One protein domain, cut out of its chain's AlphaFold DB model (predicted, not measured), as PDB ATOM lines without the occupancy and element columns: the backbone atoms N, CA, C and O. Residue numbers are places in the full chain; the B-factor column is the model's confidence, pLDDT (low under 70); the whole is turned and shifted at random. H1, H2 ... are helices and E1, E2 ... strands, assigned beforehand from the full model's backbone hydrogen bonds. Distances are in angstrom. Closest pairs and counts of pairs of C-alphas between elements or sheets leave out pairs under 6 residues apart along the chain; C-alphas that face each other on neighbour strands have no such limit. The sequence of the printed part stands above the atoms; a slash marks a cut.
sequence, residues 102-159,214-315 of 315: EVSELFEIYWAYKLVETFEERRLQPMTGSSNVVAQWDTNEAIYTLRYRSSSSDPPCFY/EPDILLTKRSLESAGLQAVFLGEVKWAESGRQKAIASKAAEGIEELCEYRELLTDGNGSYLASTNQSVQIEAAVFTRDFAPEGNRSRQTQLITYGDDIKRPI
ATOM      1  N   GLU A 102     -20.414 -52.891  -4.188       76.19
ATOM      2  CA  GLU A 102     -19.162 -53.385  -4.755       76.19
ATOM      3  C   GLU A 102     -18.528 -54.469  -3.873       76.19
ATOM      4  O   GLU A 102     -18.840 -54.616  -2.692       76.19
ATOM      5  N   VAL A 103     -17.628 -55.263  -4.462       77.69
ATOM      6  CA  VAL A 103     -16.916 -56.338  -3.745       77.69
ATOM      7  C   VAL A 103     -15.954 -55.774  -2.693       77.69
ATOM      8  O   VAL A 103     -15.749 -56.412  -1.665       77.69
ATOM      9  N   SER A 104     -15.393 -54.586  -2.928       82.38
ATOM     10  CA  SER A 104     -14.593 -53.830  -1.953       82.38
ATOM     11  C   SER A 104     -15.362 -53.601  -0.652       82.38
ATOM     12  O   SER A 104     -14.875 -53.980   0.405       82.38
ATOM     13  N   GLU A 105     -16.603 -53.126  -0.744       82.44
ATOM     14  CA  GLU A 105     -17.466 -52.846   0.411       82.44
ATOM     15  C   GLU A 105     -17.759 -54.116   1.233       82.44
ATOM     16  O   GLU A 105     -17.687 -54.128   2.460       82.44
ATOM     17  N   LEU A 106     -18.023 -55.242   0.555       81.88
ATOM     18  CA  LEU A 106     -18.155 -56.547   1.216       81.88
ATOM     19  C   LEU A 106     -16.878 -56.966   1.942       81.88
ATOM     20  O   LEU A 106     -16.940 -57.574   3.011       81.88
ATOM     21  N   PHE A 107     -15.730 -56.677   1.339       86.94
ATOM     22  CA  PHE A 107     -14.434 -57.011   1.900       86.94
ATOM     23  C   PHE A 107     -14.121 -56.152   3.132       86.94
ATOM     24  O   PHE A 107     -13.622 -56.682   4.124       86.94
ATOM     25  N   GLU A 108     -14.489 -54.870   3.118       90.88
ATOM     26  CA  GLU A 108     -14.398 -53.988   4.285       90.88
ATOM     27  C   GLU A 108     -15.251 -54.512   5.449       90.88
ATOM     28  O   GLU A 108     -14.761 -54.693   6.569       90.88
ATOM     29  N   ILE A 109     -16.512 -54.859   5.169       86.62
ATOM     30  CA  ILE A 109     -17.435 -55.418   6.164       86.62
ATOM     31  C   ILE A 109     -16.906 -56.747   6.720       86.62
ATOM     32  O   ILE A 109     -16.946 -56.965   7.932       86.62
ATOM     33  N   TYR A 110     -16.374 -57.626   5.863       87.19
ATOM     34  CA  TYR A 110     -15.750 -58.881   6.289       87.19
ATOM     35  C   TYR A 110     -14.671 -58.633   7.350       87.19
ATOM     36  O   TYR A 110     -14.713 -59.251   8.415       87.19
ATOM     37  N   TRP A 111     -13.744 -57.701   7.107       92.19
ATOM     38  CA  TRP A 111     -12.670 -57.406   8.056       92.19
ATOM     39  C   TRP A 111     -13.168 -56.771   9.351       92.19
ATOM     40  O   TRP A 111     -12.678 -57.136  10.422       92.19
ATOM     41  N   ALA A 112     -14.182 -55.906   9.288       91.06
ATOM     42  CA  ALA A 112     -14.816 -55.363  10.486       91.06
ATOM     43  C   ALA A 112     -15.373 -56.487  11.379       91.06
ATOM     44  O   ALA A 112     -15.082 -56.529  12.576       91.06
ATOM     45  N   TYR A 113     -16.099 -57.454  10.804       87.56
ATOM     46  CA  TYR A 113     -16.625 -58.595  11.562       87.56
ATOM     47  C   TYR A 113     -15.532 -59.561  12.030       87.56
ATOM     48  O   TYR A 113     -15.584 -60.016  13.173       87.56
ATOM     49  N   LYS A 114     -14.507 -59.832  11.213       87.75
ATOM     50  CA  LYS A 114     -13.349 -60.633  11.640       87.75
ATOM     51  C   LYS A 114     -12.620 -60.000  12.822       87.75
ATOM     52  O   LYS A 114     -12.181 -60.719  13.714       87.75
ATOM     53  N   LEU A 115     -12.509 -58.673  12.858       91.12
ATOM     54  CA  LEU A 115     -11.919 -57.970  13.992       91.12
ATOM     55  C   LEU A 115     -12.807 -58.091  15.232       91.12
ATOM     56  O   LEU A 115     -12.316 -58.403  16.315       91.12
ATOM     57  N   VAL A 116     -14.116 -57.908  15.068       89.50
ATOM     58  CA  VAL A 116     -15.099 -58.114  16.134       89.50
ATOM     59  C   VAL A 116     -14.994 -59.529  16.718       89.50
ATOM     60  O   VAL A 116     -15.026 -59.680  17.936       89.50
ATOM     61  N   GLU A 117     -14.773 -60.557  15.891       87.06
ATOM     62  CA  GLU A 117     -14.606 -61.946  16.342       87.06
ATOM     63  C   GLU A 117     -13.459 -62.164  17.339       87.06
ATOM     64  O   GLU A 117     -13.515 -63.123  18.114       87.06
ATOM     65  N   THR A 118     -12.468 -61.268  17.374       89.12
ATOM     66  CA  THR A 118     -11.332 -61.337  18.309       89.12
ATOM     67  C   THR A 118     -11.689 -60.957  19.754       89.12
ATOM     68  O   THR A 118     -10.867 -61.135  20.653       89.12
ATOM     69  N   PHE A 119     -12.911 -60.466  20.000       86.25
ATOM     70  CA  PHE A 119     -13.394 -60.049  21.320       86.25
ATOM     71  C   PHE A 119     -14.544 -60.945  21.798       86.25
ATOM     72  O   PHE A 119     -15.544 -61.101  21.098       86.25
ATOM     73  N   GLU A 120     -14.430 -61.516  23.000       82.12
ATOM     74  CA  GLU A 120     -15.433 -62.445  23.550       82.12
ATOM     75  C   GLU A 120     -16.733 -61.737  23.979       82.12
ATOM     76  O   GLU A 120     -17.822 -62.198  23.652       82.12
ATOM     77  N   GLU A 121     -16.636 -60.579  24.636       81.38
ATOM     78  CA  GLU A 121     -17.771 -59.837  25.229       81.38
ATOM     79  C   GLU A 121     -18.506 -58.914  24.234       81.38
ATOM     80  O   GLU A 121     -19.250 -58.006  24.610       81.38
ATOM     81  N   ARG A 122     -18.286 -59.128  22.937       83.00
ATOM     82  CA  ARG A 122     -18.812 -58.291  21.857       83.00
ATOM     83  C   ARG A 122     -20.343 -58.247  21.836       83.00
ATOM     84  O   ARG A 122     -21.008 -59.282  21.825       83.00
ATOM     85  N   ARG A 123     -20.916 -57.046  21.699       85.19
ATOM     86  CA  ARG A 123     -22.328 -56.871  21.319       85.19
ATOM     87  C   ARG A 123     -22.397 -56.204  19.957       85.19
ATOM     88  O   ARG A 123     -21.950 -55.069  19.789       85.19
ATOM     89  N   LEU A 124     -22.929 -56.935  18.982       83.38
ATOM     90  CA  LEU A 124     -23.148 -56.419  17.636       83.38
ATOM     91  C   LEU A 124     -24.210 -55.323  17.668       83.38
ATOM     92  O   LEU A 124     -25.230 -55.460  18.342       83.38
ATOM     93  N   GLN A 125     -23.962 -54.260  16.916       79.00
ATOM     94  CA  GLN A 125     -24.900 -53.170  16.715       79.00
ATOM     95  C   GLN A 125     -25.395 -53.209  15.269       79.00
ATOM     96  O   GLN A 125     -24.600 -53.426  14.349       79.00
ATOM     97  N   PRO A 126     -26.703 -53.028  15.028       69.38
ATOM     98  CA  PRO A 126     -27.198 -52.901  13.672       69.38
ATOM     99  C   PRO A 126     -26.651 -51.609  13.059       69.38
ATOM    100  O   PRO A 126     -26.937 -50.507  13.533       69.38
ATOM    101  N   MET A 127     -25.895 -51.749  11.975       67.31
ATOM    102  CA  MET A 127     -25.499 -50.618  11.146       67.31
ATOM    103  C   MET A 127     -26.747 -50.059  10.464       67.31
ATOM    104  O   MET A 127     -27.504 -50.788   9.820       67.31
ATOM    105  N   THR A 128     -26.982 -48.764  10.621       67.62
ATOM    106  CA  THR A 128     -28.127 -48.063  10.028       67.62
ATOM    107  C   THR A 128     -27.621 -46.841   9.277       67.62
ATOM    108  O   THR A 128     -26.483 -46.424   9.464       67.62
ATOM    109  N   GLY A 129     -28.457 -46.212   8.449       63.19
ATOM    110  CA  GLY A 129     -28.052 -44.992   7.733       63.19
ATOM    111  C   GLY A 129     -27.598 -43.837   8.644       63.19
ATOM    112  O   GLY A 129     -27.004 -42.887   8.151       63.19
ATOM    113  N   SER A 130     -27.870 -43.910   9.953       66.12
ATOM    114  CA  SER A 130     -27.449 -42.929  10.959       66.12
ATOM    115  C   SER A 130     -26.411 -43.447  11.960       66.12
ATOM    116  O   SER A 130     -25.897 -42.654  12.744       66.12
ATOM    117  N   SER A 131     -26.102 -44.748  11.965       77.31
ATOM    118  CA  SER A 131     -25.113 -45.342  12.865       77.31
ATOM    119  C   SER A 131     -24.183 -46.257  12.097       77.31
ATOM    120  O   SER A 131     -24.597 -47.259  11.513       77.31
ATOM    121  N   ASN A 132     -22.904 -45.932  12.177       84.44
ATOM    122  CA  ASN A 132     -21.826 -46.708  11.604       84.44
ATOM    123  C   ASN A 132     -21.121 -47.597  12.647       84.44
ATOM    124  O   ASN A 132     -20.063 -48.159  12.376       84.44
ATOM    125  N   VAL A 133     -21.705 -47.736  13.844       89.69
ATOM    126  CA  VAL A 133     -21.218 -48.643  14.888       89.69
ATOM    127  C   VAL A 133     -21.549 -50.079  14.490       89.69
ATOM    128  O   VAL A 133     -22.710 -50.424  14.289       89.69
ATOM    129  N   VAL A 134     -20.519 -50.916  14.410       89.19
ATOM    130  CA  VAL A 134     -20.626 -52.350  14.104       89.19
ATOM    131  C   VAL A 134     -20.744 -53.157  15.391       89.19
ATOM    132  O   VAL A 134     -21.504 -54.120  15.472       89.19
ATOM    133  N   ALA A 135     -19.986 -52.775  16.418       91.38
ATOM    134  CA  ALA A 135     -20.003 -53.444  17.707       91.38
ATOM    135  C   ALA A 135     -19.591 -52.496  18.832       91.38
ATOM    136  O   ALA A 135     -18.785 -51.583  18.640       91.38
ATOM    137  N   GLN A 136     -20.123 -52.759  20.020       92.19
ATOM    138  CA  GLN A 136     -19.758 -52.052  21.240       92.19
ATOM    139  C   GLN A 136     -19.756 -53.022  22.416       92.19
ATOM    140  O   GLN A 136     -20.653 -53.856  22.546       92.19
ATOM    141  N   TRP A 137     -18.760 -52.916  23.283       92.94
ATOM    142  CA  TRP A 137     -18.695 -53.701  24.509       92.94
ATOM    143  C   TRP A 137     -17.998 -52.915  25.605       92.94
ATOM    144  O   TRP A 137     -17.169 -52.045  25.340       92.94
ATOM    145  N   ASP A 138     -18.350 -53.248  26.838       91.69
ATOM    146  CA  ASP A 138     -17.810 -52.605  28.023       91.69
ATOM    147  C   ASP A 138     -17.056 -53.656  28.820       91.69
ATOM    148  O   ASP A 138     -17.501 -54.793  28.948       91.69
ATOM    149  N   THR A 139     -15.926 -53.244  29.366       88.00
ATOM    150  CA  THR A 139     -15.189 -53.982  30.390       88.00
ATOM    151  C   THR A 139     -15.365 -53.260  31.723       88.00
ATOM    152  O   THR A 139     -16.003 -52.212  31.785       88.00
ATOM    153  N   ASN A 140     -14.747 -53.753  32.794       86.38
ATOM    154  CA  ASN A 140     -14.780 -53.051  34.082       86.38
ATOM    155  C   ASN A 140     -14.100 -51.666  34.043       86.38
ATOM    156  O   ASN A 140     -14.368 -50.839  34.907       86.38
ATOM    157  N   GLU A 141     -13.225 -51.409  33.067       90.62
ATOM    158  CA  GLU A 141     -12.369 -50.211  33.035       90.62
ATOM    159  C   GLU A 141     -12.624 -49.308  31.820       90.62
ATOM    160  O   GLU A 141     -12.343 -48.105  31.861       90.62
ATOM    161  N   ALA A 142     -13.134 -49.870  30.722       93.69
ATOM    162  CA  ALA A 142     -13.202 -49.177  29.444       93.69
ATOM    163  C   ALA A 142     -14.385 -49.603  28.573       93.69
ATOM    164  O   ALA A 142     -14.797 -50.765  28.587       93.69
ATOM    165  N   ILE A 143     -14.841 -48.661  27.750       93.44
ATOM    166  CA  ILE A 143     -15.788 -48.864  26.654       93.44
ATOM    167  C   ILE A 143     -15.000 -49.007  25.360       93.44
ATOM    168  O   ILE A 143     -14.159 -48.165  25.029       93.44
ATOM    169  N   TYR A 144     -15.322 -50.045  24.602       94.62
ATOM    170  CA  TYR A 144     -14.808 -50.282  23.267       94.62
ATOM    171  C   TYR A 144     -15.910 -50.056  22.239       94.62
ATOM    172  O   TYR A 144     -17.014 -50.578  22.379       94.62
ATOM    173  N   THR A 145     -15.612 -49.288  21.193       94.25
ATOM    174  CA  THR A 145     -16.551 -49.044  20.087       94.25
ATOM    175  C   THR A 145     -15.852 -49.253  18.755       94.25
ATOM    176  O   THR A 145     -14.897 -48.534  18.454       94.25
ATOM    177  N   LEU A 146     -16.346 -50.211  17.966       94.00
ATOM    178  CA  LEU A 146     -15.903 -50.484  16.601       94.00
ATOM    179  C   LEU A 146     -16.889 -49.866  15.612       94.00
ATOM    180  O   LEU A 146     -18.084 -50.171  15.637       94.00
ATOM    181  N   ARG A 147     -16.380 -49.008  14.736       92.88
ATOM    182  CA  ARG A 147     -17.122 -48.320  13.685       92.88
ATOM    183  C   ARG A 147     -16.570 -48.696  12.317       92.88
ATOM    184  O   ARG A 147     -15.379 -48.947  12.174       92.88
ATOM    185  N   TYR A 148     -17.457 -48.712  11.338       90.31
ATOM    186  CA  TYR A 148     -17.156 -48.882   9.924       90.31
ATOM    187  C   TYR A 148     -17.234 -47.523   9.237       90.31
ATOM    188  O   TYR A 148     -18.188 -46.800   9.501       90.31
ATOM    189  N   ARG A 149     -16.271 -47.168   8.381       86.62
ATOM    190  CA  ARG A 149     -16.269 -45.929   7.580       86.62
ATOM    191  C   ARG A 149     -16.693 -44.705   8.384       86.62
ATOM    192  O   ARG A 149     -17.814 -44.198   8.283       86.62
ATOM    193  N   SER A 150     -15.817 -44.298   9.296       78.31
ATOM    194  CA  SER A 150     -16.149 -43.305  10.314       78.31
ATOM    195  C   SER A 150     -15.245 -42.090  10.249       78.31
ATOM    196  O   SER A 150     -14.139 -42.114  10.771       78.31
ATOM    197  N   SER A 151     -15.779 -40.986   9.740       67.19
ATOM    198  CA  SER A 151     -15.203 -39.639   9.837       67.19
ATOM    199  C   SER A 151     -15.675 -38.900  11.106       67.19
ATOM    200  O   SER A 151     -15.945 -37.706  11.071       67.19
ATOM    201  N   SER A 152     -15.853 -39.637  12.212       59.81
ATOM    202  CA  SER A 152     -16.702 -39.290  13.371       59.81
ATOM    203  C   SER A 152     -16.652 -37.830  13.840       59.81
ATOM    204  O   SER A 152     -15.595 -37.219  13.934       59.81
ATOM    205  N   SER A 153     -17.814 -37.312  14.257       60.94
ATOM    206  CA  SER A 153     -17.940 -36.059  15.022       60.94
ATOM    207  C   SER A 153     -17.548 -36.198  16.501       60.94
ATOM    208  O   SER A 153     -17.410 -35.201  17.204       60.94
ATOM    209  N   ASP A 154     -17.408 -37.434  16.983       73.38
ATOM    210  CA  ASP A 154     -16.891 -37.784  18.306       73.38
ATOM    211  C   ASP A 154     -15.401 -38.131  18.171       73.38
ATOM    212  O   ASP A 154     -15.051 -38.832  17.215       73.38
ATOM    213  N   PRO A 155     -14.518 -37.695  19.092       78.81
ATOM    214  CA  PRO A 155     -13.102 -37.991  18.977       78.81
ATOM    215  C   PRO A 155     -12.789 -39.499  18.840       78.81
ATOM    216  O   PRO A 155     -13.476 -40.353  19.415       78.81
ATOM    217  N   PRO A 156     -11.715 -39.856  18.129       89.44
ATOM    218  CA  PRO A 156     -10.790 -38.945  17.466       89.44
ATOM    219  C   PRO A 156     -11.367 -38.341  16.166       89.44
ATOM    220  O   PRO A 156     -12.218 -38.947  15.518       89.44
ATOM    221  N   CYS A 157     -10.919 -37.136  15.816       90.81
ATOM    222  CA  CYS A 157     -11.468 -36.337  14.721       90.81
ATOM    223  C   CYS A 157     -10.623 -36.487  13.448       90.81
ATOM    224  O   CYS A 157      -9.414 -36.250  13.460       90.81
ATOM    225  N   PHE A 158     -11.275 -36.834  12.333       92.44
ATOM    226  CA  PHE A 158     -10.647 -36.995  11.013       92.44
ATOM    227  C   PHE A 158     -10.928 -35.796  10.105       92.44
ATOM    228  O   PHE A 158     -11.293 -35.944   8.939       92.44
ATOM    229  N   TYR A 159     -10.842 -34.594  10.666       91.69
ATOM    230  CA  TYR A 159     -11.192 -33.371   9.966       91.69
ATOM    231  C   TYR A 159     -10.360 -32.203  10.479       91.69
ATOM    232  O   TYR A 159     -10.252 -32.005  11.686       91.69
ATOM    233  N   GLU A 214     -11.537 -40.806   6.302       92.75
ATOM    234  CA  GLU A 214     -12.597 -41.766   6.619       92.75
ATOM    235  C   GLU A 214     -11.975 -43.167   6.637       92.75
ATOM    236  O   GLU A 214     -11.997 -43.841   5.613       92.75
ATOM    237  N   PRO A 215     -11.393 -43.609   7.767       94.19
ATOM    238  CA  PRO A 215     -10.885 -44.972   7.861       94.19
ATOM    239  C   PRO A 215     -12.021 -45.982   7.705       94.19
ATOM    240  O   PRO A 215     -13.101 -45.811   8.292       94.19
ATOM    241  N   ASP A 216     -11.748 -47.072   6.991       94.94
ATOM    242  CA  ASP A 216     -12.709 -48.160   6.788       94.94
ATOM    243  C   ASP A 216     -13.125 -48.814   8.110       94.94
ATOM    244  O   ASP A 216     -14.286 -49.188   8.295       94.94
ATOM    245  N   ILE A 217     -12.189 -48.934   9.054       94.75
ATOM    246  CA  ILE A 217     -12.421 -49.492  10.387       94.75
ATOM    247  C   ILE A 217     -11.809 -48.567  11.435       94.75
ATOM    248  O   ILE A 217     -10.617 -48.267  11.415       94.75
ATOM    249  N   LEU A 218     -12.617 -48.175  12.416       95.19
ATOM    250  CA  LEU A 218     -12.184 -47.393  13.567       95.19
ATOM    251  C   LEU A 218     -12.593 -48.103  14.851       95.19
ATOM    252  O   LEU A 218     -13.779 -48.184  15.170       95.19
ATOM    253  N   LEU A 219     -11.622 -48.575  15.625       94.69
ATOM    254  CA  LEU A 219     -11.859 -49.113  16.961       94.69
ATOM    255  C   LEU A 219     -11.298 -48.146  18.004       94.69
ATOM    256  O   LEU A 219     -10.125 -47.792  17.983       94.69
ATOM    257  N   THR A 220     -12.148 -47.723  18.934       94.44
ATOM    258  CA  THR A 220     -11.779 -46.804  20.020       94.44
ATOM    259  C   THR A 220     -11.924 -47.493  21.365       94.44
ATOM    260  O   THR A 220     -12.891 -48.223  21.579       94.44
ATOM    261  N   LYS A 221     -10.981 -47.232  22.272       94.06
ATOM    262  CA  LYS A 221     -11.038 -47.606  23.687       94.06
ATOM    263  C   LYS A 221     -11.070 -46.335  24.527       94.06
ATOM    264  O   LYS A 221     -10.154 -45.514  24.437       94.06
ATOM    265  N   ARG A 222     -12.101 -46.173  25.352       93.19
ATOM    266  CA  ARG A 222     -12.285 -45.012  26.234       93.19
ATOM    267  C   ARG A 222     -12.426 -45.449  27.680       93.19
ATOM    268  O   ARG A 222     -13.093 -46.439  27.954       93.19
ATOM    269  N   SER A 223     -11.821 -44.699  28.597       92.25
ATOM    270  CA  SER A 223     -11.966 -44.940  30.035       92.25
ATOM    271  C   SER A 223     -13.419 -44.756  30.466       92.25
ATOM    272  O   SER A 223     -14.041 -43.759  30.099       92.25
ATOM    273  N   LEU A 224     -13.943 -45.669  31.284       89.31
ATOM    274  CA  LEU A 224     -15.256 -45.492  31.914       89.31
ATOM    275  C   LEU A 224     -15.268 -44.350  32.940       89.31
ATOM    276  O   LEU A 224     -16.289 -43.692  33.105       89.31
ATOM    277  N   GLU A 225     -14.143 -44.101  33.617       88.44
ATOM    278  CA  GLU A 225     -14.055 -43.091  34.678       88.44
ATOM    279  C   GLU A 225     -13.954 -41.668  34.127       88.44
ATOM    280  O   GLU A 225     -14.652 -40.769  34.591       88.44
ATOM    281  N   SER A 226     -13.073 -41.447  33.144       85.25
ATOM    282  CA  SER A 226     -12.787 -40.103  32.624       85.25
ATOM    283  C   SER A 226     -13.457 -39.795  31.287       85.25
ATOM    284  O   SER A 226     -13.350 -38.666  30.812       85.25
ATOM    285  N   ALA A 227     -14.075 -40.792  30.640       83.50
ATOM    286  CA  ALA A 227     -14.492 -40.759  29.230       83.50
ATOM    287  C   ALA A 227     -13.352 -40.449  28.229       83.50
ATOM    288  O   ALA A 227     -13.585 -40.320  27.020       83.50
ATOM    289  N   GLY A 228     -12.110 -40.359  28.716       88.50
ATOM    290  CA  GLY A 228     -10.931 -40.030  27.931       88.50
ATOM    291  C   GLY A 228     -10.566 -41.149  26.964       88.50
ATOM    292  O   GLY A 228     -10.667 -42.336  27.293       88.50
ATOM    293  N   LEU A 229     -10.131 -40.760  25.768       91.50
ATOM    294  CA  LEU A 229      -9.612 -41.681  24.765       91.50
ATOM    295  C   LEU A 229      -8.300 -42.295  25.272       91.50
ATOM    296  O   LEU A 229      -7.388 -41.573  25.657       91.50
ATOM    297  N   GLN A 230      -8.228 -43.625  25.310       92.12
ATOM    298  CA  GLN A 230      -7.054 -44.372  25.774       92.12
ATOM    299  C   GLN A 230      -6.304 -45.023  24.618       92.12
ATOM    300  O   GLN A 230      -5.078 -45.086  24.637       92.12
ATOM    301  N   ALA A 231      -7.032 -45.529  23.621       93.00
ATOM    302  CA  ALA A 231      -6.427 -46.138  22.450       93.00
ATOM    303  C   ALA A 231      -7.328 -46.038  21.217       93.00
ATOM    304  O   ALA A 231      -8.559 -45.982  21.324       93.00
ATOM    305  N   VAL A 232      -6.689 -46.043  20.054       93.44
ATOM    306  CA  VAL A 232      -7.304 -46.028  18.731       93.44
ATOM    307  C   VAL A 232      -6.634 -47.097  17.883       93.44
ATOM    308  O   VAL A 232      -5.410 -47.175  17.825       93.44
ATOM    309  N   PHE A 233      -7.440 -47.895  17.199       94.69
ATOM    310  CA  PHE A 233      -6.989 -48.755  16.119       94.69
ATOM    311  C   PHE A 233      -7.623 -48.297  14.804       94.69
ATOM    312  O   PHE A 233      -8.846 -48.155  14.715       94.69
ATOM    313  N   LEU A 234      -6.769 -48.067  13.807       95.25
ATOM    314  CA  LEU A 234      -7.121 -47.639  12.457       95.25
ATOM    315  C   LEU A 234      -6.962 -48.819  11.493       95.25
ATOM    316  O   LEU A 234      -5.878 -49.391  11.379       95.25
ATOM    317  N   GLY A 235      -8.030 -49.187  10.799       95.75
ATOM    318  CA  GLY A 235      -8.004 -50.226   9.780       95.75
ATOM    319  C   GLY A 235      -8.352 -49.665   8.413       95.75
ATOM    320  O   GLY A 235      -9.372 -48.997   8.278       95.75
ATOM    321  N   GLU A 236      -7.525 -49.990   7.425       96.88
ATOM    322  CA  GLU A 236      -7.740 -49.631   6.022       96.88
ATOM    323  C   GLU A 236      -7.800 -50.900   5.178       96.88
ATOM    324  O   GLU A 236      -6.932 -51.772   5.291       96.88
ATOM    325  N   VAL A 237      -8.826 -51.046   4.349       96.06
ATOM    326  CA  VAL A 237      -9.122 -52.287   3.641       96.06
ATOM    327  C   VAL A 237      -8.965 -52.076   2.146       96.06
ATOM    328  O   VAL A 237      -9.629 -51.273   1.501       96.06
ATOM    329  N   LYS A 238      -8.082 -52.865   1.542       94.94
ATOM    330  CA  LYS A 238      -7.679 -52.671   0.154       94.94
ATOM    331  C   LYS A 238      -7.995 -53.888  -0.702       94.94
ATOM    332  O   LYS A 238      -7.438 -54.977  -0.549       94.94
ATOM    333  N   TRP A 239      -8.890 -53.678  -1.667       91.19
ATOM    334  CA  TRP A 239      -9.297 -54.675  -2.652       91.19
ATOM    335  C   TRP A 239      -8.698 -54.367  -4.030       91.19
ATOM    336  O   TRP A 239      -9.008 -53.356  -4.653       91.19
ATOM    337  N   ALA A 240      -7.852 -55.258  -4.547       89.19
ATOM    338  CA  ALA A 240      -7.215 -55.090  -5.855       89.19
ATOM    339  C   ALA A 240      -7.818 -56.028  -6.905       89.19
ATOM    340  O   ALA A 240      -7.335 -57.138  -6.995       89.19
ATOM    341  N   GLU A 241      -8.815 -55.644  -7.715       85.00
ATOM    342  CA  GLU A 241      -9.542 -56.541  -8.654       85.00
ATOM    343  C   GLU A 241      -8.708 -57.696  -9.248       85.00
ATOM    344  O   GLU A 241      -9.075 -58.868  -9.131       85.00
ATOM    345  N   SER A 242      -7.525 -57.382  -9.783       85.94
ATOM    346  CA  SER A 242      -6.540 -58.363 -10.234       85.94
ATOM    347  C   SER A 242      -5.839 -59.106  -9.086       85.94
ATOM    348  O   SER A 242      -5.144 -58.506  -8.274       85.94
ATOM    349  N   GLY A 243      -5.864 -60.443  -9.108       83.50
ATOM    350  CA  GLY A 243      -5.061 -61.293  -8.208       83.50
ATOM    351  C   GLY A 243      -3.541 -61.261  -8.446       83.50
ATOM    352  O   GLY A 243      -2.813 -62.085  -7.901       83.50
ATOM    353  N   ARG A 244      -3.028 -60.351  -9.287       88.12
ATOM    354  CA  ARG A 244      -1.583 -60.193  -9.497       88.12
ATOM    355  C   ARG A 244      -0.959 -59.540  -8.265       88.12
ATOM    356  O   ARG A 244      -1.346 -58.435  -7.902       88.12
ATOM    357  N   GLN A 245       0.097 -60.150  -7.727       89.25
ATOM    358  CA  GLN A 245       0.815 -59.668  -6.536       89.25
ATOM    359  C   GLN A 245       1.209 -58.184  -6.616       89.25
ATOM    360  O   GLN A 245       1.041 -57.450  -5.651       89.25
ATOM    361  N   LYS A 246       1.629 -57.691  -7.791       90.38
ATOM    362  CA  LYS A 246       1.951 -56.266  -7.986       90.38
ATOM    363  C   LYS A 246       0.745 -55.333  -7.792       90.38
ATOM    364  O   LYS A 246       0.908 -54.245  -7.253       90.38
ATOM    365  N   ALA A 247      -0.443 -55.731  -8.246       90.94
ATOM    366  CA  ALA A 247      -1.655 -54.927  -8.073       90.94
ATOM    367  C   ALA A 247      -2.071 -54.889  -6.596       90.94
ATOM    368  O   ALA A 247      -2.413 -53.830  -6.082       90.94
ATOM    369  N   ILE A 248      -1.959 -56.031  -5.912       90.81
ATOM    370  CA  ILE A 248      -2.238 -56.159  -4.479       90.81
ATOM    371  C   ILE A 248      -1.262 -55.306  -3.661       90.81
ATOM    372  O   ILE A 248      -1.700 -54.522  -2.827       90.81
ATOM    373  N   ALA A 249       0.038 -55.387  -3.961       91.25
ATOM    374  CA  ALA A 249       1.072 -54.571  -3.326       91.25
ATOM    375  C   ALA A 249       0.830 -53.069  -3.526       91.25
ATOM    376  O   ALA A 249       0.980 -52.301  -2.586       91.25
ATOM    377  N   SER A 250       0.425 -52.654  -4.732       93.12
ATOM    378  CA  SER A 250       0.099 -51.252  -5.021       93.12
ATOM    379  C   SER A 250      -1.065 -50.761  -4.166       93.12
ATOM    380  O   SER A 250      -0.979 -49.688  -3.588       93.12
ATOM    381  N   LYS A 251      -2.134 -51.558  -4.045       94.62
ATOM    382  CA  LYS A 251      -3.282 -51.208  -3.202       94.62
ATOM    383  C   LYS A 251      -2.940 -51.216  -1.718       94.62
ATOM    384  O   LYS A 251      -3.355 -50.317  -1.004       94.62
ATOM    385  N   ALA A 252      -2.137 -52.173  -1.264       93.50
ATOM    386  CA  ALA A 252      -1.639 -52.178   0.107       93.50
ATOM    387  C   ALA A 252      -0.773 -50.942   0.408       93.50
ATOM    388  O   ALA A 252      -0.887 -50.385   1.491       93.50
ATOM    389  N   ALA A 253       0.057 -50.497  -0.542       93.12
ATOM    390  CA  ALA A 253       0.854 -49.281  -0.398       93.12
ATOM    391  C   ALA A 253      -0.025 -48.026  -0.266       93.12
ATOM    392  O   ALA A 253       0.217 -47.248   0.647       93.12
ATOM    393  N   GLU A 254      -1.075 -47.887  -1.089       95.62
ATOM    394  CA  GLU A 254      -2.077 -46.813  -0.937       95.62
ATOM    395  C   GLU A 254      -2.670 -46.811   0.487       95.62
ATOM    396  O   GLU A 254      -2.690 -45.778   1.145       95.62
ATOM    397  N   GLY A 255      -3.049 -47.984   1.012       95.56
ATOM    398  CA  GLY A 255      -3.566 -48.090   2.383       95.56
ATOM    399  C   GLY A 255      -2.545 -47.743   3.471       95.56
ATOM    400  O   GLY A 255      -2.900 -47.203   4.515       95.56
ATOM    401  N   ILE A 256      -1.257 -48.023   3.247       94.12
ATOM    402  CA  ILE A 256      -0.190 -47.608   4.171       94.12
ATOM    403  C   ILE A 256      -0.051 -46.081   4.166       94.12
ATOM    404  O   ILE A 256       0.144 -45.497   5.232       94.12
ATOM    405  N   GLU A 257      -0.126 -45.445   2.996       95.12
ATOM    406  CA  GLU A 257      -0.051 -43.985   2.860       95.12
ATOM    407  C   GLU A 257      -1.199 -43.303   3.617       95.12
ATOM    408  O   GLU A 257      -0.937 -42.425   4.440       95.12
ATOM    409  N   GLU A 258      -2.435 -43.775   3.440       96.12
ATOM    410  CA  GLU A 258      -3.613 -43.250   4.145       96.12
ATOM    411  C   GLU A 258      -3.509 -43.438   5.664       96.12
ATOM    412  O   GLU A 258      -3.726 -42.494   6.416       96.12
ATOM    413  N   LEU A 259      -3.108 -44.618   6.151       94.69
ATOM    414  CA  LEU A 259      -2.962 -44.846   7.596       94.69
ATOM    415  C   LEU A 259      -1.866 -43.979   8.228       94.69
ATOM    416  O   LEU A 259      -2.001 -43.563   9.383       94.69
ATOM    417  N   CYS A 260      -0.781 -43.712   7.497       92.88
ATOM    418  CA  CYS A 260       0.248 -42.772   7.933       92.88
ATOM    419  C   CYS A 260      -0.320 -41.353   8.031       92.88
ATOM    420  O   CYS A 260      -0.125 -40.696   9.050       92.88
ATOM    421  N   GLU A 261      -1.052 -40.902   7.013       93.94
ATOM    422  CA  GLU A 261      -1.714 -39.597   7.021       93.94
ATOM    423  C   GLU A 261      -2.699 -39.478   8.189       93.94
ATOM    424  O   GLU A 261      -2.640 -38.519   8.957       93.94
ATOM    425  N   TYR A 262      -3.544 -40.494   8.384       93.94
ATOM    426  CA  TYR A 262      -4.521 -40.533   9.464       93.94
ATOM    427  C   TYR A 262      -3.835 -40.408  10.810       93.94
ATOM    428  O   TYR A 262      -4.223 -39.566  11.604       93.94
ATOM    429  N   ARG A 263      -2.791 -41.195  11.063       91.56
ATOM    430  CA  ARG A 263      -2.078 -41.168  12.340       91.56
ATOM    431  C   ARG A 263      -1.476 -39.799  12.659       91.56
ATOM    432  O   ARG A 263      -1.545 -39.386  13.813       91.56
ATOM    433  N   GLU A 264      -0.878 -39.128  11.678       91.38
ATOM    434  CA  GLU A 264      -0.224 -37.832  11.899       91.38
ATOM    435  C   GLU A 264      -1.235 -36.681  12.029       91.38
ATOM    436  O   GLU A 264      -1.002 -35.746  12.793       91.38
ATOM    437  N   LEU A 265      -2.372 -36.757  11.328       92.44
ATOM    438  CA  LEU A 265      -3.381 -35.692  11.287       92.44
ATOM    439  C   LEU A 265      -4.563 -35.903  12.244       92.44
ATOM    440  O   LEU A 265      -5.410 -35.020  12.370       92.44
ATOM    441  N   LEU A 266      -4.619 -37.039  12.943       91.44
ATOM    442  CA  LEU A 266      -5.673 -37.350  13.903       91.44
ATOM    443  C   LEU A 266      -5.655 -36.381  15.087       91.44
ATOM    444  O   LEU A 266      -4.642 -36.273  15.784       91.44
ATOM    445  N   THR A 267      -6.789 -35.748  15.379       89.94
ATOM    446  CA  THR A 267      -6.920 -34.815  16.506       89.94
ATOM    447  C   THR A 267      -7.882 -35.312  17.583       89.94
ATOM    448  O   THR A 267      -8.718 -36.196  17.365       89.94
ATOM    449  N   ASP A 268      -7.743 -34.770  18.793       88.19
ATOM    450  CA  ASP A 268      -8.749 -34.896  19.845       88.19
ATOM    451  C   ASP A 268      -9.919 -33.913  19.633       88.19
ATOM    452  O   ASP A 268      -9.960 -33.137  18.679       88.19
ATOM    453  N   GLY A 269     -10.889 -33.918  20.551       82.81
ATOM    454  CA  GLY A 269     -12.039 -33.004  20.487       82.81
ATOM    455  C   GLY A 269     -11.700 -31.525  20.689       82.81
ATOM    456  O   GLY A 269     -12.575 -30.686  20.506       82.81
ATOM    457  N   ASN A 270     -10.459 -31.205  21.062       84.31
ATOM    458  CA  ASN A 270      -9.956 -29.844  21.225       84.31
ATOM    459  C   ASN A 270      -9.062 -29.415  20.048       84.31
ATOM    460  O   ASN A 270      -8.426 -28.366  20.129       84.31
ATOM    461  N   GLY A 271      -8.958 -30.232  18.994       85.19
ATOM    462  CA  GLY A 271      -8.114 -29.958  17.830       85.19
ATOM    463  C   GLY A 271      -6.622 -30.232  18.053       85.19
ATOM    464  O   GLY A 271      -5.806 -29.871  17.213       85.19
ATOM    465  N   SER A 272      -6.230 -30.873  19.159       88.12
ATOM    466  CA  SER A 272      -4.826 -31.228  19.408       88.12
ATOM    467  C   SER A 272      -4.458 -32.544  18.726       88.12
ATOM    468  O   SER A 272      -5.146 -33.547  18.906       88.12
ATOM    469  N   TYR A 273      -3.342 -32.568  17.992       90.50
ATOM    470  CA  TYR A 273      -2.844 -33.775  17.319       90.50
ATOM    471  C   TYR A 273      -2.478 -34.889  18.310       90.50
ATOM    472  O   TYR A 273      -1.626 -34.715  19.188       90.50
ATOM    473  N   LEU A 274      -3.076 -36.069  18.147       89.69
ATOM    474  CA  LEU A 274      -2.882 -37.197  19.060       89.69
ATOM    475  C   LEU A 274      -1.473 -37.796  18.963       89.69
ATOM    476  O   LEU A 274      -0.911 -38.169  19.986       89.69
ATOM    477  N   ALA A 275      -0.872 -37.841  17.770       84.56
ATOM    478  CA  ALA A 275       0.493 -38.348  17.592       84.56
ATOM    479  C   ALA A 275       1.578 -37.420  18.172       84.56
ATOM    480  O   ALA A 275       2.650 -37.888  18.558       84.56
ATOM    481  N   SER A 276       1.301 -36.114  18.243       71.50
ATOM    482  CA  SER A 276       2.261 -35.081  18.662       71.50
ATOM    483  C   SER A 276       2.176 -34.742  20.148       71.50
ATOM    484  O   SER A 276       3.091 -34.133  20.707       71.50
ATOM    485  N   THR A 277       1.068 -35.085  20.804       60.69
ATOM    486  CA  THR A 277       0.889 -34.806  22.227       60.69
ATOM    487  C   THR A 277       1.583 -35.879  23.070       60.69
ATOM    488  O   THR A 277       1.543 -37.062  22.761       60.69
ATOM    489  N   ASN A 278       2.161 -35.494  24.215       53.31
ATOM    490  CA  ASN A 278       2.603 -36.440  25.260       53.31
ATOM    491  C   ASN A 278       1.419 -37.200  25.912       53.31
ATOM    492  O   ASN A 278       1.555 -37.728  27.018       53.31
ATOM    493  N   GLN A 279       0.235 -37.197  25.290       59.50
ATOM    494  CA  GLN A 279      -0.912 -37.952  25.760       59.50
ATOM    495  C   GLN A 279      -0.636 -39.440  25.540       59.50
ATOM    496  O   GLN A 279      -0.147 -39.868  24.501       59.50
ATOM    497  N   SER A 280      -0.961 -40.249  26.542       72.81
ATOM    498  CA  SER A 280      -0.745 -41.697  26.571       72.81
ATOM    499  C   SER A 280      -1.685 -42.484  25.643       72.81
ATOM    500  O   SER A 280      -2.010 -43.629  25.956       72.81
ATOM    501  N   VAL A 281      -2.187 -41.878  24.560       88.50
ATOM    502  CA  VAL A 281      -3.129 -42.536  23.648       88.50
ATOM    503  C   VAL A 281      -2.358 -43.490  22.746       88.50
ATOM    504  O   VAL A 281      -1.520 -43.078  21.950       88.50
ATOM    505  N   GLN A 282      -2.640 -44.784  22.867       90.94
ATOM    506  CA  GLN A 282      -2.044 -45.801  22.005       90.94
ATOM    507  C   GLN A 282      -2.718 -45.767  20.631       90.94
ATOM    508  O   GLN A 282      -3.928 -45.950  20.539       90.94
ATOM    509  N   ILE A 283      -1.944 -45.556  19.566       91.50
ATOM    510  CA  ILE A 283      -2.440 -45.599  18.186       91.50
ATOM    511  C   ILE A 283      -1.826 -46.810  17.487       91.50
ATOM    512  O   ILE A 283      -0.608 -46.881  17.313       91.50
ATOM    513  N   GLU A 284      -2.674 -47.750  17.081       92.50
ATOM    514  CA  GLU A 284      -2.304 -48.899  16.257       92.50
ATOM    515  C   GLU A 284      -2.973 -48.823  14.888       92.50
ATOM    516  O   GLU A 284      -4.039 -48.228  14.736       92.50
ATOM    517  N   ALA A 285      -2.350 -49.430  13.879       93.62
ATOM    518  CA  ALA A 285      -2.878 -49.407  12.525       93.62
ATOM    519  C   ALA A 285      -2.637 -50.725  11.783       93.62
ATOM    520  O   ALA A 285      -1.599 -51.376  11.963       93.62
ATOM    521  N   ALA A 286      -3.567 -51.110  10.909       94.75
ATOM    522  CA  ALA A 286      -3.371 -52.229   9.998       94.75
ATOM    523  C   ALA A 286      -4.008 -52.003   8.626       94.75
ATOM    524  O   ALA A 286      -5.131 -51.515   8.520       94.75
ATOM    525  N   VAL A 287      -3.301 -52.436   7.585       95.38
ATOM    526  CA  VAL A 287      -3.861 -52.599   6.244       95.38
ATOM    527  C   VAL A 287      -4.339 -54.032   6.087       95.38
ATOM    528  O   VAL A 287      -3.571 -54.975   6.289       95.38
ATOM    529  N   PHE A 288      -5.587 -54.189   5.674       94.50
ATOM    530  CA  PHE A 288      -6.198 -55.464   5.356       94.50
ATOM    531  C   PHE A 288      -6.268 -55.648   3.845       94.50
ATOM    532  O   PHE A 288      -6.768 -54.792   3.118       94.50
ATOM    533  N   THR A 289      -5.774 -56.772   3.343       92.81
ATOM    534  CA  THR A 289      -5.740 -57.047   1.903       92.81
ATOM    535  C   THR A 289      -6.080 -58.503   1.603       92.81
ATOM    536  O   THR A 289      -6.245 -59.328   2.502       92.81
ATOM    537  N   ARG A 290      -6.241 -58.836   0.323       87.88
ATOM    538  CA  ARG A 290      -6.377 -60.233  -0.120       87.88
ATOM    539  C   ARG A 290      -5.054 -60.992   0.039       87.88
ATOM    540  O   ARG A 290      -4.050 -60.394   0.399       87.88
ATOM    541  N   ASP A 291      -5.058 -62.290  -0.257       83.31
ATOM    542  CA  ASP A 291      -3.874 -63.153  -0.145       83.31
ATOM    543  C   ASP A 291      -2.629 -62.519  -0.800       83.31
ATOM    544  O   ASP A 291      -2.581 -62.262  -2.012       83.31
ATOM    545  N   PHE A 292      -1.650 -62.200   0.045       81.62
ATOM    546  CA  PHE A 292      -0.452 -61.453  -0.303       81.62
ATOM    547  C   PHE A 292       0.731 -61.982   0.501       81.62
ATOM    548  O   PHE A 292       0.680 -62.078   1.722       81.62
ATOM    549  N   ALA A 293       1.837 -62.278  -0.174       75.19
ATOM    550  CA  ALA A 293       3.071 -62.685   0.488       75.19
ATOM    551  C   ALA A 293       4.069 -61.517   0.435       75.19
ATOM    552  O   ALA A 293       4.762 -61.365  -0.575       75.19
ATOM    553  N   PRO A 294       4.145 -60.653   1.467       69.44
ATOM    554  CA  PRO A 294       5.101 -59.555   1.468       69.44
ATOM    555  C   PRO A 294       6.537 -60.094   1.498       69.44
ATOM    556  O   PRO A 294       6.885 -60.917   2.339       69.44
ATOM    557  N   GLU A 295       7.399 -59.569   0.626       67.69
ATOM    558  CA  GLU A 295       8.840 -59.881   0.610       67.69
ATOM    559  C   GLU A 295       9.645 -59.048   1.639       67.69
ATOM    560  O   GLU A 295      10.855 -59.219   1.781       67.69
ATOM    561  N   GLY A 296       8.989 -58.129   2.357       64.25
ATOM    562  CA  GLY A 296       9.618 -57.162   3.263       64.25
ATOM    563  C   GLY A 296       9.539 -57.511   4.754       64.25
ATOM    564  O   GLY A 296       8.733 -58.327   5.197       64.25
ATOM    565  N   ASN A 297      10.367 -56.835   5.557       57.25
ATOM    566  CA  ASN A 297      10.324 -56.939   7.018       57.25
ATOM    567  C   ASN A 297       9.020 -56.357   7.585       57.25
ATOM    568  O   ASN A 297       8.556 -55.303   7.153       57.25
ATOM    569  N   ARG A 298       8.469 -57.011   8.614       62.94
ATOM    570  CA  ARG A 298       7.273 -56.537   9.323       62.94
ATOM    571  C   ARG A 298       7.583 -55.240  10.082       62.94
ATOM    572  O   ARG A 298       8.511 -55.206  10.892       62.94
ATOM    573  N   SER A 299       6.798 -54.190   9.840       65.81
ATOM    574  CA  SER A 299       6.809 -52.974  10.664       65.81
ATOM    575  C   SER A 299       6.185 -53.260  12.034       65.81
ATOM    576  O   SER A 299       5.321 -54.125  12.164       65.81
ATOM    577  N   ARG A 300       6.631 -52.539  13.071       60.34
ATOM    578  CA  ARG A 300       6.031 -52.610  14.416       60.34
ATOM    579  C   ARG A 300       4.802 -51.714  14.580       60.34
ATOM    580  O   ARG A 300       4.077 -51.905  15.543       60.34
ATOM    581  N   GLN A 301       4.613 -50.730  13.698       66.31
ATOM    582  CA  GLN A 301       3.602 -49.676  13.870       66.31
ATOM    583  C   GLN A 301       2.374 -49.867  12.976       66.31
ATOM    584  O   GLN A 301       1.264 -49.598  13.418       66.31
ATOM    585  N   THR A 302       2.573 -50.370  11.755       79.94
ATOM    586  CA  THR A 302       1.487 -50.689  10.822       79.94
ATOM    587  C   THR A 302       1.609 -52.145  10.421       79.94
ATOM    588  O   THR A 302       2.655 -52.569   9.918       79.94
ATOM    589  N   GLN A 303       0.561 -52.922  10.667       88.44
ATOM    590  CA  GLN A 303       0.520 -54.331  10.295       88.44
ATOM    591  C   GLN A 303      -0.078 -54.487   8.896       88.44
ATOM    592  O   GLN A 303      -0.978 -53.749   8.514       88.44
ATOM    593  N   LEU A 304       0.418 -55.453   8.127       90.00
ATOM    594  CA  LEU A 304      -0.237 -55.900   6.902       90.00
ATOM    595  C   LEU A 304      -0.865 -57.258   7.199       90.00
ATOM    596  O   LEU A 304      -0.142 -58.194   7.545       90.00
ATOM    597  N   ILE A 305      -2.189 -57.330   7.112       89.88
ATOM    598  CA  ILE A 305      -2.983 -58.516   7.417       89.88
ATOM    599  C   ILE A 305      -3.647 -58.974   6.124       89.88
ATOM    600  O   ILE A 305      -4.255 -58.181   5.402       89.88
ATOM    601  N   THR A 306      -3.496 -60.250   5.802       88.69
ATOM    602  CA  THR A 306      -3.916 -60.800   4.516       88.69
ATOM    603  C   THR A 306      -5.062 -61.776   4.699       88.69
ATOM    604  O   THR A 306      -5.230 -62.378   5.758       88.69
ATOM    605  N   TYR A 307      -5.911 -61.899   3.684       83.94
ATOM    606  CA  TYR A 307      -7.062 -62.791   3.745       83.94
ATOM    607  C   TYR A 307      -6.629 -64.224   4.074       83.94
ATOM    608  O   TYR A 307      -5.828 -64.814   3.353       83.94
ATOM    609  N   GLY A 308      -7.206 -64.777   5.141       78.25
ATOM    610  CA  GLY A 308      -6.848 -66.087   5.684       78.25
ATOM    611  C   GLY A 308      -5.930 -66.028   6.908       78.25
ATOM    612  O   GLY A 308      -5.818 -67.038   7.600       78.25
ATOM    613  N   ASP A 309      -5.334 -64.873   7.216       79.69
ATOM    614  CA  ASP A 309      -4.579 -64.674   8.453       79.69
ATOM    615  C   ASP A 309      -5.505 -64.593   9.675       79.69
ATOM    616  O   ASP A 309      -6.579 -63.981   9.644       79.69
ATOM    617  N   ASP A 310      -5.035 -65.140  10.797       78.94
ATOM    618  CA  ASP A 310      -5.644 -64.900  12.100       78.94
ATOM    619  C   ASP A 310      -5.319 -63.481  12.580       78.94
ATOM    620  O   ASP A 310      -4.154 -63.093  12.735       78.94
ATOM    621  N   ILE A 311      -6.364 -62.706  12.869       83.12
ATOM    622  CA  ILE A 311      -6.222 -61.363  13.427       83.12
ATOM    623  C   ILE A 311      -5.903 -61.477  14.915       83.12
ATOM    624  O   ILE A 311      -6.645 -62.089  15.685       83.12
ATOM    625  N   LYS A 312      -4.816 -60.834  15.341       84.31
ATOM    626  CA  LYS A 312      -4.550 -60.613  16.765       84.31
ATOM    627  C   LYS A 312      -5.331 -59.398  17.246       84.31
ATOM    628  O   LYS A 312      -5.406 -58.398  16.541       84.31
ATOM    629  N   ARG A 313      -5.851 -59.475  18.470       86.62
ATOM    630  CA  ARG A 313      -6.523 -58.357  19.137       86.62
ATOM    631  C   ARG A 313      -5.590 -57.127  19.190       86.62
ATOM    632  O   ARG A 313      -4.523 -57.253  19.795       86.62
ATOM    633  N   PRO A 314      -5.964 -55.983  18.586       83.94
ATOM    634  CA  PRO A 314      -5.071 -54.830  18.480       83.94
ATOM    635  C   PRO A 314      -5.013 -53.967  19.753       83.94
ATOM    636  O   PRO A 314      -3.971 -53.394  20.031       83.94
ATOM    637  N   ILE A 315      -6.087 -53.886  20.560       85.50
ATOM    638  CA  ILE A 315      -6.165 -53.052  21.787       85.50
ATOM    639  C   ILE A 315      -7.133 -53.609  22.854       85.50
ATOM    640  O   ILE A 315      -7.891 -54.566  22.567       85.50
TER     641      ILE A 315
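This is residues 102 to 159 and 214 to 315 of the 315 residues of an uncharacterized protein of Halobacteriales archaeon QS_9_67_15 (UniProt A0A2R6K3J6). A twisted sheet of six strands curls round one helix, H1, while the longer H2 packs over E4 and E5 on the opposite face, making three layers, with helices on both faces. The printed part has 160 residues, with two named helices and six named strands in the order H1 E1 E2 E3 E4 H2 E5 E6. The sheet, E1 E2 E3 E4 E5 E6 across, is mixed. The class is mixed, helices and strands, with under half of the residues in named elements; the whole is compact, with a radius of gyration of the C-alphas of 15.5 A and spans of 48 by 34 by 27 A.

Edge strand E1, residues 133 to 138, and E2, residues 142 to 148, form a hairpin; N 144 and O 137 are 2.8 A apart, within hydrogen-bond range. E3, residues 217 to 223, is antiparallel to E2, with N 143 to O 222 at 2.8 A, and forms a hairpin with E4, residues 229 to 238, with N 233 to O 219 at 2.8 A. E5, residues 282 to 289, is parallel to E4, with N 284 to O 232 at 2.9 A. Edge strand E6, residues 302 to 306, is parallel to E5, with N 287 to O 303 at 2.8 A. H2, residues 245 to 265, has a height over the sheet of 8.5 A; its closest C-alphas to E5 are Gly 255 and Val 287, 5.9 A. E4, H2 and E5 make a strand-helix-strand unit, parallel neighbours with a helix between, its crossover right-handed. H1, residues 103 to 116, is on the opposite face; Glu 108 and Val 237 of E4 have the closest C-alphas, 5.6 A. In both helices every O i to N i+4 pair is within hydrogen-bond range.

H2 is 30.2 A long, E4 27.0 A and E5 23.3 A. H1 begins at C-alpha 103 (-16.916, -56.338, -3.745); E6 ends at C-alpha 306 (-3.916, -60.800, 4.516).

Residues 160 to 213 are cut out, with C-alphas 159 and 214 9.1 A apart. The links H1 to E1, H2 to E5 and E5 to E6 are long. The pLDDT is under 70 at residues 126 to 130, 151 to 153, 277 to 279 and 294 to 301.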